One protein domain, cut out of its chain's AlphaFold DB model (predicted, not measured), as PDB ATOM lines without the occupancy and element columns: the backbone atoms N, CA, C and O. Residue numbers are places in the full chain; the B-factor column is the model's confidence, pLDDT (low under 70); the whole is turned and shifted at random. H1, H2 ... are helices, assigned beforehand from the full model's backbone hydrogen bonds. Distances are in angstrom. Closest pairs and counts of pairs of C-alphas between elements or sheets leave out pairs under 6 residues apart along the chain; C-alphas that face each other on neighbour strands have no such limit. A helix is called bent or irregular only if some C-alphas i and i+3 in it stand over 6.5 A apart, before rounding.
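What this domain is: This is residues 86 to 132 of the 169 residues of the protein "DUF4236 domain-containing protein" of Pyrinomonadaceae bacterium (UniProt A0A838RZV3). Two helices make a flat, open U: H1 runs one way, the chain turns through residues 104 to 108, and the longer H2 folds back beside it without closing on it. Residues 120 to 132 stick out from the U, 120 to 131 of them in H2. The printed part has 47 residues with two named helices, H1 then H2, and no named strand; its class is all helix, the named elements being helices. The whole is loose, with a radius of gyration of the C-alphas of 12.7 A and spans of 40 by 22 by 6 A.

Where its parts are: Helix H1 covers residues 87 to 103, from C-alpha 87 at (237.746, 338.543, 144.451) to C-alpha 103 at (232.912, 314.902, 142.878), a length of 24.2 A. Helix H2 covers residues 109 to 131 and is the longest helix, 32.4 A from C-alpha 109 at (223.043, 314.878, 153.355) to C-alpha 131 at (227.987, 346.230, 159.676). Neither helix is bent or irregular.

How they stand to each other: H1 and H2 are near each other, with no pair of C-alphas within 8 A but 5 pairs within 10 A. A tight link of 5 residues joins them. Residues 86 to 92, of which 87 to 92 belong to H1, stand free. Residues 105 to 111, of which 109 to 111 belong to H2, stand free too. In H1 and H2 every O i to N i+4 pair is within hydrogen-bond range.

The domain as a whole: The two C-alphas farthest apart are those of Ala 105 and Ala 132, at 40.9 A. The printed part has no cut and no long link. The mean pLDDT of the printed part is 71.1, and 19 residues are under 70: residues 86 to 88, 91, 101, 103 to 109 and 126 to 132.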
ATOM      1  N   PHE A  86     239.632 340.109 148.257       53.47
ATOM      2  CA  PHE A  86     240.208 339.196 147.305       53.47
ATOM      3  C   PHE A  86     239.010 338.656 146.531       53.47
ATOM      4  O   PHE A  86     238.403 337.686 146.990       53.47
ATOM      5  N   PRO A  87     238.656 339.228 145.360       55.38
ATOM      6  CA  PRO A  87     237.746 338.543 144.451       55.38
ATOM      7  C   PRO A  87     238.269 337.128 144.175       55.38
ATOM      8  O   PRO A  87     237.472 336.216 144.044       55.38
ATOM      9  N   GLY A  88     239.596 336.935 144.247       56.91
ATOM     10  CA  GLY A  88     240.264 335.638 144.244       56.91
ATOM     11  C   GLY A  88     239.737 334.645 145.283       56.91
ATOM     12  O   GLY A  88     239.518 333.497 144.933       56.91
ATOM     13  N   VAL A  89     239.485 335.058 146.529       70.12
ATOM     14  CA  VAL A  89     238.993 334.142 147.577       70.12
ATOM     15  C   VAL A  89     237.555 333.730 147.286       70.12
ATOM     16  O   VAL A  89     237.237 332.553 147.382       70.12
ATOM     17  N   VAL A  90     236.715 334.666 146.839       72.25
ATOM     18  CA  VAL A  90     235.327 334.371 146.450       72.25
ATOM     19  C   VAL A  90     235.294 333.461 145.219       72.25
ATOM     20  O   VAL A  90     234.559 332.481 145.205       72.25
ATOM     21  N   THR A  91     236.137 333.710 144.215       69.25
ATOM     22  CA  THR A  91     236.217 332.856 143.021       69.25
ATOM     23  C   THR A  91     236.795 331.480 143.329       69.25
ATOM     24  O   THR A  91     236.281 330.495 142.818       69.25
ATOM     25  N   ILE A  92     237.823 331.385 144.179       79.44
ATOM     26  CA  ILE A  92     238.402 330.099 144.599       79.44
ATOM     27  C   ILE A  92     237.365 329.305 145.393       79.44
ATOM     28  O   ILE A  92     237.234 328.107 145.175       79.44
ATOM     29  N   ALA A  93     236.589 329.967 146.253       77.00
ATOM     30  CA  ALA A  93     235.552 329.317 147.036       77.00
ATOM     31  C   ALA A  93     234.372 328.830 146.171       77.00
ATOM     32  O   ALA A  93     233.890 327.725 146.389       77.00
ATOM     33  N   ILE A  94     233.965 329.590 145.141       82.56
ATOM     34  CA  ILE A  94     232.951 329.155 144.158       82.56
ATOM     35  C   ILE A  94     233.474 327.994 143.301       82.56
ATOM     36  O   ILE A  94     232.752 327.029 143.074       82.56
ATOM     37  N   ILE A  95     234.728 328.053 142.840       82.44
ATOM     38  CA  ILE A  95     235.338 326.974 142.046       82.44
ATOM     39  C   ILE A  95     235.462 325.695 142.881       82.44
ATOM     40  O   ILE A  95     235.132 324.622 142.386       82.44
ATOM     41  N   LEU A  96     235.883 325.802 144.146       84.25
ATOM     42  CA  LEU A  96     235.934 324.669 145.074       84.25
ATOM     43  C   LEU A  96     234.543 324.094 145.349       84.25
ATOM     44  O   LEU A  96     234.402 322.877 145.357       84.25
ATOM     45  N   LEU A  97     233.525 324.944 145.515       76.88
ATOM     46  CA  LEU A  97     232.133 324.520 145.679       76.88
ATOM     47  C   LEU A  97     231.655 323.718 144.458       76.88
ATOM     48  O   LEU A  97     231.171 322.602 144.614       76.88
ATOM     49  N   VAL A  98     231.858 324.241 143.247       82.50
ATOM     50  CA  VAL A  98     231.452 323.568 142.004       82.50
ATOM     51  C   VAL A  98     232.219 322.253 141.809       82.50
ATOM     52  O   VAL A  98     231.606 321.220 141.540       82.50
ATOM     53  N   ALA A  99     233.537 322.248 142.018       77.94
ATOM     54  CA  ALA A  99     234.365 321.050 141.878       77.94
ATOM     55  C   ALA A  99     233.984 319.943 142.877       77.94
ATOM     56  O   ALA A  99     233.947 318.775 142.498       77.94
ATOM     57  N   LEU A 100     233.646 320.295 144.124       72.69
ATOM     58  CA  LEU A 100     233.199 319.311 145.117       72.69
ATOM     59  C   LEU A 100     231.782 318.797 144.838       72.69
ATOM     60  O   LEU A 100     231.535 317.615 145.061       72.69
ATOM     61  N   THR A 101     230.880 319.621 144.287       69.75
ATOM     62  CA  THR A 101     229.538 319.154 143.874       69.75
ATOM     63  C   THR A 101     229.575 318.176 142.700       69.75
ATOM     64  O   THR A 101     228.717 317.306 142.603       69.75
ATOM     65  N   LEU A 102     230.587 318.280 141.835       70.69
ATOM     66  CA  LEU A 102     230.820 317.341 140.733       70.69
ATOM     67  C   LEU A 102     231.500 316.040 141.198       70.69
ATOM     68  O   LEU A 102     231.432 315.040 140.491       70.69
ATOM     69  N   ALA A 103     232.146 316.041 142.369       68.12
ATOM     70  CA  ALA A 103     232.912 314.902 142.878       68.12
ATOM     71  C   ALA A 103     232.110 313.960 143.794       68.12
ATOM     72  O   ALA A 103     232.486 312.799 143.951       68.12
ATOM     73  N   SER A 104     231.012 314.412 144.408       62.47
ATOM     74  CA  SER A 104     230.215 313.567 145.305       62.47
ATOM     75  C   SER A 104     229.095 312.842 144.554       62.47
ATOM     76  O   SER A 104     227.936 313.252 144.595       62.47
ATOM     77  N   ALA A 105     229.437 311.723 143.917       63.00
ATOM     78  CA  ALA A 105     228.476 310.744 143.401       63.00
ATOM     79  C   ALA A 105     227.792 309.902 144.506       63.00
ATOM     80  O   ALA A 105     227.168 308.889 144.208       63.00
ATOM     81  N   THR A 106     227.863 310.297 145.779       67.12
ATOM     82  CA  THR A 106     227.149 309.628 146.876       67.12
ATOM     83  C   THR A 106     226.653 310.650 147.902       67.12
ATOM     84  O   THR A 106     227.419 311.369 148.543       67.12
ATOM     85  N   GLN A 107     225.328 310.744 148.025       61.59
ATOM     86  CA  GLN A 107     224.623 311.648 148.931       61.59
ATOM     87  C   GLN A 107     224.853 311.237 150.390       61.59
ATOM     88  O   GLN A 107     224.183 310.351 150.910       61.59
ATOM     89  N   SER A 108     225.746 311.940 151.085       66.50
ATOM     90  CA  SER A 108     225.602 312.136 152.527       66.50
ATOM     91  C   SER A 108     225.068 313.549 152.758       66.50
ATOM     92  O   SER A 108     225.778 314.548 152.652       66.50
ATOM     93  N   THR A 109     223.769 313.632 153.043       69.38
ATOM     94  CA  THR A 109     223.043 314.878 153.355       69.38
ATOM     95  C   THR A 109     223.735 315.681 154.459       69.38
ATOM     96  O   THR A 109     223.773 316.907 154.409       69.38
ATOM     97  N   ILE A 110     224.373 314.989 155.403       70.50
ATOM     98  CA  ILE A 110     225.117 315.574 156.524       70.50
ATOM     99  C   ILE A 110     226.329 316.392 156.041       70.50
ATOM    100  O   ILE A 110     226.560 317.492 156.544       70.50
ATOM    101  N   GLY A 111     227.070 315.907 155.038       71.19
ATOM    102  CA  GLY A 111     228.233 316.615 154.495       71.19
ATOM    103  C   GLY A 111     227.834 317.908 153.788       71.19
ATOM    104  O   GLY A 111     228.438 318.956 154.007       71.19
ATOM    105  N   VAL A 112     226.749 317.861 153.014       72.25
ATOM    106  CA  VAL A 112     226.211 319.046 152.333       72.25
ATOM    107  C   VAL A 112     225.716 320.080 153.352       72.25
ATOM    108  O   VAL A 112     226.038 321.260 153.214       72.25
ATOM    109  N   MET A 113     225.021 319.659 154.416       74.31
ATOM    110  CA  MET A 113     224.542 320.573 155.463       74.31
ATOM    111  C   MET A 113     225.688 321.249 156.228       74.31
ATOM    112  O   MET A 113     225.650 322.463 156.427       74.31
ATOM    113  N   ALA A 114     226.741 320.512 156.597       78.44
ATOM    114  CA  ALA A 114     227.909 321.090 157.270       78.44
ATOM    115  C   ALA A 114     228.618 322.145 156.400       78.44
ATOM    116  O   ALA A 114     229.070 323.176 156.901       78.44
ATOM    117  N   ILE A 115     228.666 321.922 155.085       73.44
ATOM    118  CA  ILE A 115     229.299 322.837 154.128       73.44
ATOM    119  C   ILE A 115     228.446 324.091 153.915       73.44
ATOM    120  O   ILE A 115     228.982 325.200 153.948       73.44
ATOM    121  N   VAL A 116     227.126 323.948 153.750       81.06
ATOM    122  CA  VAL A 116     226.210 325.097 153.633       81.06
ATOM    123  C   VAL A 116     226.265 325.957 154.895       81.06
ATOM    124  O   VAL A 116     226.330 327.182 154.793       81.06
ATOM    125  N   LEU A 117     226.334 325.338 156.077       84.38
ATOM    126  CA  LEU A 117     226.505 326.050 157.344       84.38
ATOM    127  C   LEU A 117     227.862 326.757 157.431       84.38
ATOM    128  O   LEU A 117     227.907 327.929 157.799       84.38
ATOM    129  N   PHE A 118     228.960 326.106 157.038       85.62
ATOM    130  CA  PHE A 118     230.288 326.728 157.042       85.62
ATOM    131  C   PHE A 118     230.342 327.958 156.124       85.62
ATOM    132  O   PHE A 118     230.810 329.025 156.527       85.62
ATOM    133  N   PHE A 119     229.804 327.846 154.910       79.12
ATOM    134  CA  PHE A 119     229.724 328.968 153.977       79.12
ATOM    135  C   PHE A 119     228.766 330.060 154.449       79.12
ATOM    136  O   PHE A 119     229.102 331.241 154.347       79.12
ATOM    137  N   GLY A 120     227.619 329.687 155.019       83.69
ATOM    138  CA  GLY A 120     226.697 330.612 155.671       83.69
ATOM    139  C   GLY A 120     227.388 331.414 156.772       83.69
ATOM    140  O   GLY A 120     227.274 332.637 156.791       83.69
ATOM    141  N   CYS A 121     228.200 330.762 157.607       83.38
ATOM    142  CA  CYS A 121     229.015 331.414 158.631       83.38
ATOM    143  C   CYS A 121     230.073 332.348 158.033       83.38
ATOM    144  O   CYS A 121     230.245 333.460 158.527       83.38
ATOM    145  N   VAL A 122     230.754 331.957 156.952       82.44
ATOM    146  CA  VAL A 122     231.738 332.824 156.277       82.44
ATOM    147  C   VAL A 122     231.070 334.063 155.674       82.44
ATOM    148  O   VAL A 122     231.604 335.168 155.791       82.44
ATOM    149  N   VAL A 123     229.894 333.908 155.058       80.31
ATOM    150  CA  VAL A 123     229.121 335.025 154.497       80.31
ATOM    151  C   VAL A 123     228.569 335.913 155.609       80.31
ATOM    152  O   VAL A 123     228.730 337.128 155.532       80.31
ATOM    153  N   ALA A 124     227.992 335.333 156.663       76.38
ATOM    154  CA  ALA A 124     227.507 336.067 157.826       76.38
ATOM    155  C   ALA A 124     228.642 336.852 158.489       76.38
ATOM    156  O   ALA A 124     228.504 338.050 158.694       76.38
ATOM    157  N   PHE A 125     229.809 336.239 158.695       74.31
ATOM    158  CA  PHE A 125     230.995 336.908 159.226       74.31
ATOM    159  C   PHE A 125     231.507 338.022 158.303       74.31
ATOM    160  O   PHE A 125     231.936 339.082 158.762       74.31
ATOM    161  N   ALA A 126     231.435 337.825 156.985       68.75
ATOM    162  CA  ALA A 126     231.786 338.856 156.015       68.75
ATOM    163  C   ALA A 126     230.770 340.013 155.978       68.75
ATOM    164  O   ALA A 126     231.166 341.143 155.690       68.75
ATOM    165  N   VAL A 127     229.487 339.758 156.249       66.62
ATOM    166  CA  VAL A 127     228.421 340.773 156.335       66.62
ATOM    167  C   VAL A 127     228.459 341.503 157.674       66.62
ATOM    168  O   VAL A 127     228.328 342.723 157.700       66.62
ATOM    169  N   ASP A 128     228.711 340.803 158.772       64.06
ATOM    170  CA  ASP A 128     228.819 341.388 160.108       64.06
ATOM    171  C   ASP A 128     230.041 342.314 160.204       64.06
ATOM    172  O   ASP A 128     229.958 343.452 160.664       64.06
ATOM    173  N   ARG A 129     231.149 341.928 159.555       55.19
ATOM    174  CA  ARG A 129     232.288 342.835 159.335       55.19
ATOM    175  C   ARG A 129     231.963 344.056 158.471       55.19
ATOM    176  O   ARG A 129     232.659 345.058 158.591       55.19
ATOM    177  N   ARG A 130     230.941 344.009 157.606       52.38
ATOM    178  CA  ARG A 130     230.458 345.208 156.891       52.38
ATOM    179  C   ARG A 130     229.599 346.085 157.798       52.38
ATOM    180  O   ARG A 130     229.690 347.301 157.685       52.38
ATOM    181  N   ARG A 131     228.809 345.493 158.701       48.38
ATOM    182  CA  ARG A 131     227.987 346.230 159.676       48.38
ATOM    183  C   ARG A 131     228.847 346.961 160.708       48.38
ATOM    184  O   ARG A 131     228.572 348.123 160.977       48.38
ATOM    185  N   ALA A 132     229.947 346.357 161.163       45.94
ATOM    186  CA  ALA A 132     230.908 347.002 162.066       45.94
ATOM    187  C   ALA A 132     231.581 348.262 161.475       45.94
ATOM    188  O   ALA A 132     232.041 349.122 162.218       45.94
TER     189      ALA A 132